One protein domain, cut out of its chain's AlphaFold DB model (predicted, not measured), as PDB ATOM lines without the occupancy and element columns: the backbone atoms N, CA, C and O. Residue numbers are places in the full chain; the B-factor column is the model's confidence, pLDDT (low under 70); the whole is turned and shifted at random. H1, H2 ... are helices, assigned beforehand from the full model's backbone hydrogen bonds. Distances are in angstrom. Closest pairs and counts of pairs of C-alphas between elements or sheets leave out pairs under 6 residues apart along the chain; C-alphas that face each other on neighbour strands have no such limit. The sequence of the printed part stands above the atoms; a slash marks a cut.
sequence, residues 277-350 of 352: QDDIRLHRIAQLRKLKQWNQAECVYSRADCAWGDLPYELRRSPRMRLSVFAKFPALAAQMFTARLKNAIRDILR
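What this domain is: This is residues 277 to 350 of the 352 residues of the protein "Helitron_like_N domain-containing protein" of Phytophthora fragariae (UniProt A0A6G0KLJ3). A small body of three helices and one long loop has a fourth, longer helix running out of it as an arm. H1 and H4 run opposite ways at a small angle and overlap near their first residues, H3 stands steeply to both, and the loop of residues 292 to 312 folds back from the last residue of H1 to short H2. The far part of H4 sticks out with residues 341 to 350, and this arm makes much of the length. The printed part has 74 residues with four named helices, in the order H1, H2, H3, H4, and no named strand; the class is all helix. It is only just compact, close to loose, with a radius of gyration of the C-alphas of 13.4 A, and its outline is elongated, spanning 41 by 26 by 23 A.

Where its parts are: The printed part begins at Gln 277, and H1 follows as residues 280 to 291, 16.4 A from first to last C-alpha, with C-alpha 280 at (-13.065, 46.121, 30.058). After residues 292 to 312, which hold no named element, comes H2, residues 313 to 317, 6.2 A long. H3 is residues 319 to 328, 14.3 A long, with C-alpha 319 at (-17.484, 49.596, 41.648). H4 is residues 330 to 349, 27.4 A long, ending with C-alpha 349 at (-9.461, 21.936, 35.020).

How they stand to each other: H3 is the hub, touching the three other helices. H1 touches H3 with residues 282 to 286 alone, the closest C-alphas being those of Ala 286 and Val 325, 7.1 A apart. These two helices run the same way at a steep tilt of 65 degrees. H2 and H3 only just touch, with 3 pairs of C-alphas within 8 A, and only at the corner by their link; the closest C-alphas are those of Leu 315 and Met 321, 5.7 A apart. H3 and H4 also only just touch, with 3 such pairs, and only at the corner, the closest C-alphas being those of Phe 326 and Ala 333, 5.9 A apart. They run opposite ways at a steep tilt of 65 degrees. H4 touches H1 with residues 332 to 336 alone, meeting residues 281 to 282 of H1; the closest C-alphas are those of Leu 282 and Leu 332, 6.6 A apart. H1 and H4 run opposite ways at a shallow tilt of 14 degrees. H2 and H4 are apart, and H1 and H2 are only just apart, with their closest C-alphas 8.2 A from each other. In H1, H2, H3 and H4 every O i to N i+4 pair is within hydrogen-bond range.

The domain as a whole: The two C-alphas farthest apart are those of Glu 298 and Leu 349, at 41.6 A. Residues 341 to 350, of which 341 to 349 belong to H4, stand free; without them the body spans 28 by 24 by 19 A. The link from H1 to H2 is long, with 21 residues, and those from H2 to H3 and from H3 to H4 are tight. The printed part has no cut. Its mean pLDDT is 84.5, and residues 295 and 350 are under 70.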
ATOM      1  N   GLN A 277     -18.308  42.356  36.243       83.38
ATOM      2  CA  GLN A 277     -18.461  43.809  36.349       83.38
ATOM      3  C   GLN A 277     -17.156  44.580  36.125       83.38
ATOM      4  O   GLN A 277     -17.212  45.779  35.871       83.38
ATOM      5  N   ASP A 278     -15.991  43.940  36.214       85.19
ATOM      6  CA  ASP A 278     -14.694  44.581  35.983       85.19
ATOM      7  C   ASP A 278     -14.163  44.312  34.561       85.19
ATOM      8  O   ASP A 278     -13.054  44.724  34.220       85.19
ATOM      9  N   ASP A 279     -14.950  43.665  33.690       87.44
ATOM     10  CA  ASP A 279     -14.520  43.387  32.322       87.44
ATOM     11  C   ASP A 279     -14.471  44.663  31.462       87.44
ATOM     12  O   ASP A 279     -15.467  45.363  31.252       87.44
ATOM     13  N   ILE A 280     -13.291  44.953  30.913       87.94
ATOM     14  CA  ILE A 280     -13.065  46.121  30.058       87.94
ATOM     15  C   ILE A 280     -13.931  46.104  28.794       87.94
ATOM     16  O   ILE A 280     -14.387  47.161  28.358       87.94
ATOM     17  N   ARG A 281     -14.206  44.929  28.211       87.50
ATOM     18  CA  ARG A 281     -15.009  44.803  26.986       87.50
ATOM     19  C   ARG A 281     -16.452  45.212  27.246       87.50
ATOM     20  O   ARG A 281     -17.048  45.882  26.402       87.50
ATOM     21  N   LEU A 282     -16.982  44.878  28.426       89.12
ATOM     22  CA  LEU A 282     -18.321  45.281  28.853       89.12
ATOM     23  C   LEU A 282     -18.447  46.806  28.893       89.12
ATOM     24  O   LEU A 282     -19.323  47.376  28.241       89.12
ATOM     25  N   HIS A 283     -17.532  47.471  29.605       89.50
ATOM     26  CA  HIS A 283     -17.546  48.932  29.738       89.50
ATOM     27  C   HIS A 283     -17.283  49.635  28.413       89.50
ATOM     28  O   HIS A 283     -17.943  50.622  28.102       89.50
ATOM     29  N   ARG A 284     -16.375  49.099  27.599       88.94
ATOM     30  CA  ARG A 284     -16.062  49.617  26.265       88.94
ATOM     31  C   ARG A 284     -17.284  49.595  25.345       88.94
ATOM     32  O   ARG A 284     -17.636  50.621  24.768       88.94
ATOM     33  N   ILE A 285     -17.972  48.458  25.244       88.38
ATOM     34  CA  ILE A 285     -19.184  48.323  24.422       88.38
ATOM     35  C   ILE A 285     -20.316  49.198  24.979       88.38
ATOM     36  O   ILE A 285     -21.046  49.828  24.211       88.38
ATOM     37  N   ALA A 286     -20.442  49.300  26.306       87.69
ATOM     38  CA  ALA A 286     -21.398  50.199  26.941       87.69
ATOM     39  C   ALA A 286     -21.137  51.679  26.591       87.69
ATOM     40  O   ALA A 286     -22.089  52.403  26.295       87.69
ATOM     41  N   GLN A 287     -19.874  52.125  26.565       88.12
ATOM     42  CA  GLN A 287     -19.518  53.490  26.152       88.12
ATOM     43  C   GLN A 287     -19.783  53.735  24.666       88.12
ATOM     44  O   GLN A 287     -20.388  54.750  24.322       88.12
ATOM     45  N   LEU A 288     -19.428  52.789  23.790       87.94
ATOM     46  CA  LEU A 288     -19.730  52.878  22.356       87.94
ATOM     47  C   LEU A 288     -21.236  53.021  22.096       87.94
ATOM     48  O   LEU A 288     -21.656  53.837  21.275       87.94
ATOM     49  N   ARG A 289     -22.066  52.277  22.842       85.69
ATOM     50  CA  ARG A 289     -23.530  52.404  22.784       85.69
ATOM     51  C   ARG A 289     -24.024  53.745  23.318       85.69
ATOM     52  O   ARG A 289     -24.896  54.341  22.694       85.69
ATOM     53  N   LYS A 290     -23.473  54.224  24.438       85.38
ATOM     54  CA  LYS A 290     -23.853  55.512  25.039       85.38
ATOM     55  C   LYS A 290     -23.555  56.685  24.104       85.38
ATOM     56  O   LYS A 290     -24.389  57.571  23.965       85.38
ATOM     57  N   LEU A 291     -22.387  56.675  23.464       85.12
ATOM     58  CA  LEU A 291     -21.941  57.741  22.567       85.12
ATOM     59  C   LEU A 291     -22.503  57.600  21.142       85.12
ATOM     60  O   LEU A 291     -22.426  58.548  20.371       85.12
ATOM     61  N   LYS A 292     -23.087  56.443  20.789       82.69
ATOM     62  CA  LYS A 292     -23.533  56.091  19.425       82.69
ATOM     63  C   LYS A 292     -22.413  56.166  18.371       82.69
ATOM     64  O   LYS A 292     -22.680  56.353  17.191       82.69
ATOM     65  N   GLN A 293     -21.164  55.970  18.787       81.06
ATOM     66  CA  GLN A 293     -19.968  56.104  17.944       81.06
ATOM     67  C   GLN A 293     -19.440  54.739  17.489       81.06
ATOM     68  O   GLN A 293     -18.277  54.393  17.697       81.06
ATOM     69  N   TRP A 294     -20.309  53.920  16.896       75.31
ATOM     70  CA  TRP A 294     -19.879  52.637  16.339       75.31
ATOM     71  C   TRP A 294     -18.989  52.877  15.113       75.31
ATOM     72  O   TRP A 294     -19.342  53.656  14.235       75.31
ATOM     73  N   ASN A 295     -17.835  52.205  15.064       69.69
ATOM     74  CA  ASN A 295     -16.896  52.207  13.933       69.69
ATOM     75  C   ASN A 295     -16.272  53.568  13.560       69.69
ATOM     76  O   ASN A 295     -15.768  53.730  12.453       69.69
ATOM     77  N   GLN A 296     -16.256  54.540  14.474       76.50
ATOM     78  CA  GLN A 296     -15.561  55.812  14.250       76.50
ATOM     79  C   GLN A 296     -14.086  55.698  14.649       76.50
ATOM     80  O   GLN A 296     -13.795  55.398  15.806       76.50
ATOM     81  N   ALA A 297     -13.158  55.970  13.725       70.25
ATOM     82  CA  ALA A 297     -11.708  55.897  13.971       70.25
ATOM     83  C   ALA A 297     -11.218  56.894  15.047       70.25
ATOM     84  O   ALA A 297     -10.224  56.658  15.738       70.25
ATOM     85  N   GLU A 298     -11.953  57.992  15.228       76.56
ATOM     86  CA  GLU A 298     -11.665  59.026  16.226       76.56
ATOM     87  C   GLU A 298     -12.059  58.608  17.653       76.56
ATOM     88  O   GLU A 298     -11.510  59.127  18.625       76.56
ATOM     89  N   CYS A 299     -12.966  57.637  17.804       79.88
ATOM     90  CA  CYS A 299     -13.436  57.188  19.109       79.88
ATOM     91  C   CYS A 299     -12.369  56.332  19.812       79.88
ATOM     92  O   CYS A 299     -11.965  55.283  19.317       79.88
ATOM     93  N   VAL A 300     -11.952  56.720  21.020       82.12
ATOM     94  CA  VAL A 300     -10.953  55.969  21.810       82.12
ATOM     95  C   VAL A 300     -11.409  54.525  22.071       82.12
ATOM     96  O   VAL A 300     -10.611  53.592  22.025       82.12
ATOM     97  N   TYR A 301     -12.717  54.319  22.247       83.19
ATOM     98  CA  TYR A 301     -13.312  53.011  22.522       83.19
ATOM     99  C   TYR A 301     -13.447  52.112  21.285       83.19
ATOM    100  O   TYR A 301     -13.788  50.940  21.433       83.19
ATOM    101  N   SER A 302     -13.216  52.602  20.064       79.50
ATOM    102  CA  SER A 302     -13.232  51.765  18.852       79.50
ATOM    103  C   SER A 302     -11.855  51.153  18.551       79.50
ATOM    104  O   SER A 302     -11.784  50.111  17.902       79.50
ATOM    105  N   ARG A 303     -10.773  51.722  19.103       81.38
ATOM    106  CA  ARG A 303      -9.380  51.298  18.877       81.38
ATOM    107  C   ARG A 303      -9.068  49.937  19.501       81.38
ATOM    108  O   ARG A 303      -9.612  49.583  20.546       81.38
ATOM    109  N   ALA A 304      -8.182  49.161  18.879       77.69
ATOM    110  CA  ALA A 304      -7.757  47.863  19.413       77.69
ATOM    111  C   ALA A 304      -7.108  48.002  20.806       77.69
ATOM    112  O   ALA A 304      -7.443  47.232  21.704       77.69
ATOM    113  N   ASP A 305      -6.322  49.063  21.004       81.62
ATOM    114  CA  ASP A 305      -5.493  49.301  22.195       81.62
ATOM    115  C   ASP A 305      -6.230  49.959  23.376       81.62
ATOM    116  O   ASP A 305      -5.596  50.481  24.288       81.62
ATOM    117  N   CYS A 306      -7.569  49.964  23.380       81.75
ATOM    118  CA  CYS A 306      -8.351  50.548  24.472       81.75
ATOM    119  C   CYS A 306      -8.004  49.867  25.808       81.75
ATOM    120  O   CYS A 306      -8.311  48.690  26.021       81.75
ATOM    121  N   ALA A 307      -7.415  50.637  26.721       85.94
ATOM    122  CA  ALA A 307      -6.960  50.188  28.025       85.94
ATOM    123  C   ALA A 307      -7.900  50.656  29.142       85.94
ATOM    124  O   ALA A 307      -8.782  51.498  28.959       85.94
ATOM    125  N   TRP A 308      -7.709  50.113  30.349       85.62
ATOM    126  CA  TRP A 308      -8.531  50.481  31.508       85.62
ATOM    127  C   TRP A 308      -8.450  51.982  31.814       85.62
ATOM    128  O   TRP A 308      -9.439  52.577  32.234       85.62
ATOM    129  N   GLY A 309      -7.287  52.598  31.563       86.44
ATOM    130  CA  GLY A 309      -7.037  54.030  31.748       86.44
ATOM    131  C   GLY A 309      -7.921  54.947  30.895       86.44
ATOM    132  O   GLY A 309      -8.230  56.050  31.345       86.44
ATOM    133  N   ASP A 310      -8.384  54.464  29.739       86.81
ATOM    134  CA  ASP A 310      -9.206  55.223  28.785       86.81
ATOM    135  C   ASP A 310     -10.684  55.294  29.196       86.81
ATOM    136  O   ASP A 310     -11.479  56.070  28.651       86.81
ATOM    137  N   LEU A 311     -11.085  54.479  30.176       88.12
ATOM    138  CA  LEU A 311     -12.434  54.516  30.715       88.12
ATOM    139  C   LEU A 311     -12.665  55.799  31.535       88.12
ATOM    140  O   LEU A 311     -11.750  56.293  32.213       88.12
ATOM    141  N   PRO A 312     -13.907  56.320  31.548       89.19
ATOM    142  CA  PRO A 312     -14.271  57.471  32.366       89.19
ATOM    143  C   PRO A 312     -13.835  57.302  33.821       89.19
ATOM    144  O   PRO A 312     -13.949  56.217  34.397       89.19
ATOM    145  N   TYR A 313     -13.361  58.392  34.426       87.69
ATOM    146  CA  TYR A 313     -12.827  58.397  35.792       87.69
ATOM    147  C   TYR A 313     -13.786  57.755  36.810       87.69
ATOM    148  O   TYR A 313     -13.368  56.956  37.649       87.69
ATOM    149  N   GLU A 314     -15.086  58.022  36.683       86.00
ATOM    150  CA  GLU A 314     -16.113  57.459  37.564       86.00
ATOM    151  C   GLU A 314     -16.228  55.932  37.470       86.00
ATOM    152  O   GLU A 314     -16.406  55.267  38.491       86.00
ATOM    153  N   LEU A 315     -16.069  55.354  36.274       86.56
ATOM    154  CA  LEU A 315     -16.099  53.900  36.079       86.56
ATOM    155  C   LEU A 315     -14.844  53.226  36.629       86.56
ATOM    156  O   LEU A 315     -14.929  52.138  37.199       86.56
ATOM    157  N   ARG A 316     -13.688  53.887  36.519       88.00
ATOM    158  CA  ARG A 316     -12.440  53.386  37.104       88.00
ATOM    159  C   ARG A 316     -12.504  53.358  38.630       88.00
ATOM    160  O   ARG A 316     -12.111  52.363  39.237       88.00
ATOM    161  N   ARG A 317     -13.030  54.418  39.251       88.75
ATOM    162  CA  ARG A 317     -13.019  54.583  40.712       88.75
ATOM    163  C   ARG A 317     -14.184  53.901  41.432       88.75
ATOM    164  O   ARG A 317     -13.999  53.475  42.566       88.75
ATOM    165  N   SER A 318     -15.366  53.801  40.818       89.44
ATOM    166  CA  SER A 318     -16.583  53.348  41.506       89.44
ATOM    167  C   SER A 318     -17.045  51.955  41.054       89.44
ATOM    168  O   SER A 318     -17.615  51.819  39.966       89.44
ATOM    169  N   PRO A 319     -16.910  50.919  41.908       86.19
ATOM    170  CA  PRO A 319     -17.484  49.596  41.648       86.19
ATOM    171  C   PRO A 319     -19.004  49.636  41.467       86.19
ATOM    172  O   PRO A 319     -19.554  48.919  40.637       86.19
ATOM    173  N   ARG A 320     -19.695  50.533  42.183       87.44
ATOM    174  CA  ARG A 320     -21.149  50.726  42.052       87.44
ATOM    175  C   ARG A 320     -21.545  51.192  40.656       87.44
ATOM    176  O   ARG A 320     -22.538  50.717  40.113       87.44
ATOM    177  N   MET A 321     -20.760  52.087  40.057       86.69
ATOM    178  CA  MET A 321     -21.014  52.534  38.685       86.69
ATOM    179  C   MET A 321     -20.808  51.403  37.684       86.69
ATOM    180  O   MET A 321     -21.596  51.263  36.751       86.69
ATOM    181  N   ARG A 322     -19.805  50.550  37.908       89.69
ATOM    182  CA  ARG A 322     -19.575  49.372  37.068       89.69
ATOM    183  C   ARG A 322     -20.704  48.352  37.175       89.69
ATOM    184  O   ARG A 322     -21.191  47.893  36.147       89.69
ATOM    185  N   LEU A 323     -21.197  48.099  38.386       88.56
ATOM    186  CA  LEU A 323     -22.389  47.276  38.620       88.56
ATOM    187  C   LEU A 323     -23.645  47.873  37.971       88.56
ATOM    188  O   LEU A 323     -24.466  47.143  37.427       88.56
ATOM    189  N   SER A 324     -23.790  49.202  37.964       88.88
ATOM    190  CA  SER A 324     -24.903  49.860  37.271       88.88
ATOM    191  C   SER A 324     -24.837  49.656  35.754       88.88
ATOM    192  O   SER A 324     -25.859  49.384  35.128       88.88
ATOM    193  N   VAL A 325     -23.648  49.761  35.148       87.06
ATOM    194  CA  VAL A 325     -23.460  49.469  33.716       87.06
ATOM    195  C   VAL A 325     -23.752  48.001  33.428       87.06
ATOM    196  O   VAL A 325     -24.487  47.698  32.492       87.06
ATOM    197  N   PHE A 326     -23.238  47.105  34.264       86.88
ATOM    198  CA  PHE A 326     -23.501  45.676  34.191       86.88
ATOM    199  C   PHE A 326     -25.009  45.365  34.203       86.88
ATOM    200  O   PHE A 326     -25.512  44.719  33.285       86.88
ATOM    201  N   ALA A 327     -25.753  45.928  35.160       87.88
ATOM    202  CA  ALA A 327     -27.199  45.746  35.280       87.88
ATOM    203  C   ALA A 327     -27.989  46.312  34.084       87.88
ATOM    204  O   ALA A 327     -29.039  45.783  33.729       87.88
ATOM    205  N   LYS A 328     -27.487  47.370  33.432       90.00
ATOM    206  CA  LYS A 328     -28.120  47.971  32.243       90.00
ATOM    207  C   LYS A 328     -27.959  47.133  30.974       90.00
ATOM    208  O   LYS A 328     -28.738  47.312  30.039       90.00
ATOM    209  N   PHE A 329     -26.968  46.243  30.911       88.25
ATOM    210  CA  PHE A 329     -26.668  45.445  29.718       88.25
ATOM    211  C   PHE A 329     -26.622  43.936  30.031       88.25
ATOM    212  O   PHE A 329     -25.567  43.317  29.880       88.25
ATOM    213  N   PRO A 330     -27.761  43.309  30.391       87.06
ATOM    214  CA  PRO A 330     -27.802  41.924  30.876       87.06
ATOM    215  C   PRO A 330     -27.318  40.890  29.847       87.06
ATOM    216  O   PRO A 330     -26.642  39.930  30.198       87.06
ATOM    217  N   ALA A 331     -27.590  41.097  28.555       86.94
ATOM    218  CA  ALA A 331     -27.119  40.187  27.506       86.94
ATOM    219  C   ALA A 331     -25.588  40.234  27.327       86.94
ATOM    220  O   ALA A 331     -24.944  39.211  27.110       86.94
ATOM    221  N   LEU A 332     -24.996  41.427  27.443       84.75
ATOM    222  CA  LEU A 332     -23.548  41.616  27.345       84.75
ATOM    223  C   LEU A 332     -22.843  41.067  28.589       84.75
ATOM    224  O   LEU A 332     -21.825  40.391  28.480       84.75
ATOM    225  N   ALA A 333     -23.429  41.326  29.756       85.75
ATOM    226  CA  ALA A 333     -23.056  40.735  31.031       85.75
ATOM    227  C   ALA A 333     -22.993  39.203  30.955       85.75
ATOM    228  O   ALA A 333     -21.958  38.621  31.275       85.75
ATOM    229  N   ALA A 334     -24.048  38.559  30.446       87.69
ATOM    230  CA  ALA A 334     -24.094  37.109  30.282       87.69
ATOM    231  C   ALA A 334     -22.982  36.589  29.354       87.69
ATOM    232  O   ALA A 334     -22.313  35.612  29.681       87.69
ATOM    233  N   GLN A 335     -22.720  37.267  28.231       88.38
ATOM    234  CA  GLN A 335     -21.629  36.889  27.325       88.38
ATOM    235  C   GLN A 335     -20.249  37.000  27.986       88.38
ATOM    236  O   GLN A 335     -19.409  36.114  27.805       88.38
ATOM    237  N   MET A 336     -20.008  38.063  28.758       87.81
ATOM    238  CA  MET A 336     -18.747  38.226  29.486       87.81
ATOM    239  C   MET A 336     -18.599  37.180  30.588       87.81
ATOM    240  O   MET A 336     -17.525  36.594  30.718       87.81
ATOM    241  N   PHE A 337     -19.678  36.879  31.313       87.31
ATOM    242  CA  PHE A 337     -19.710  35.796  32.290       87.31
ATOM    243  C   PHE A 337     -19.339  34.457  31.644       87.31
ATOM    244  O   PHE A 337     -18.421  33.789  32.109       87.31
ATOM    245  N   THR A 338     -19.964  34.089  30.519       88.06
ATOM    246  CA  THR A 338     -19.640  32.840  29.810       88.06
ATOM    247  C   THR A 338     -18.180  32.797  29.357       88.06
ATOM    248  O   THR A 338     -17.528  31.763  29.491       88.06
ATOM    249  N   ALA A 339     -17.638  33.900  28.835       86.25
ATOM    250  CA  ALA A 339     -16.242  33.961  28.407       86.25
ATOM    251  C   ALA A 339     -15.268  33.809  29.589       86.25
ATOM    252  O   ALA A 339     -14.289  33.067  29.497       86.25
ATOM    253  N   ARG A 340     -15.551  34.476  30.715       85.06
ATOM    254  CA  ARG A 340     -14.740  34.388  31.937       85.06
ATOM    255  C   ARG A 340     -14.825  33.016  32.583       85.06
ATOM    256  O   ARG A 340     -13.794  32.485  32.976       85.06
ATOM    257  N   LEU A 341     -16.016  32.429  32.621       85.69
ATOM    258  CA  LEU A 341     -16.229  31.077  33.114       85.69
ATOM    259  C   LEU A 341     -15.458  30.059  32.269       85.69
ATOM    260  O   LEU A 341     -14.768  29.219  32.832       85.69
ATOM    261  N   LYS A 342     -15.487  30.165  30.933       86.44
ATOM    262  CA  LYS A 342     -14.697  29.290  30.049       86.44
ATOM    263  C   LYS A 342     -13.195  29.392  30.308       86.44
ATOM    264  O   LYS A 342     -12.523  28.369  30.353       86.44
ATOM    265  N   ASN A 343     -12.672  30.603  30.503       83.44
ATOM    266  CA  ASN A 343     -11.258  30.781  30.840       83.44
ATOM    267  C   ASN A 343     -10.929  30.195  32.218       83.44
ATOM    268  O   ASN A 343      -9.964  29.455  32.334       83.44
ATOM    269  N   ALA A 344     -11.764  30.450  33.230       80.56
ATOM    270  CA  ALA A 344     -11.573  29.889  34.565       80.56
ATOM    271  C   ALA A 344     -11.621  28.353  34.553       80.56
ATOM    272  O   ALA A 344     -10.795  27.710  35.188       80.56
ATOM    273  N   ILE A 345     -12.547  27.758  33.795       81.62
ATOM    274  CA  ILE A 345     -12.635  26.306  33.603       81.62
ATOM    275  C   ILE A 345     -11.358  25.772  32.950       81.62
ATOM    276  O   ILE A 345     -10.795  24.805  33.455       81.62
ATOM    277  N   ARG A 346     -10.866  26.414  31.881       83.50
ATOM    278  CA  ARG A 346      -9.607  26.020  31.229       83.50
ATOM    279  C   ARG A 346      -8.423  26.110  32.194       83.50
ATOM    280  O   ARG A 346      -7.624  25.187  32.265       83.50
ATOM    281  N   ASP A 347      -8.330  27.184  32.971       79.56
ATOM    282  CA  ASP A 347      -7.211  27.402  33.892       79.56
ATOM    283  C   ASP A 347      -7.232  26.428  35.085       79.56
ATOM    284  O   ASP A 347      -6.175  25.976  35.533       79.56
ATOM    285  N   ILE A 348      -8.425  26.092  35.591       75.62
ATOM    286  CA  ILE A 348      -8.614  25.239  36.776       75.62
ATOM    287  C   ILE A 348      -8.582  23.757  36.414       75.62
ATOM    288  O   ILE A 348      -7.873  22.990  37.060       75.62
ATOM    289  N   LEU A 349      -9.352  23.343  35.405       71.69
ATOM    290  CA  LEU A 349      -9.461  21.936  35.020       71.69
ATOM    291  C   LEU A 349      -8.374  21.513  34.032       71.69
ATOM    292  O   LEU A 349      -8.147  20.317  33.883       71.69
ATOM    293  N   ARG A 350      -7.689  22.462  33.369       68.88
ATOM    294  CA  ARG A 350      -6.706  22.183  32.303       68.88
ATOM    295  C   ARG A 350      -7.232  21.216  31.233       68.88
ATOM    296  O   ARG A 350      -6.455  20.494  30.618       68.88
TER     297      ARG A 350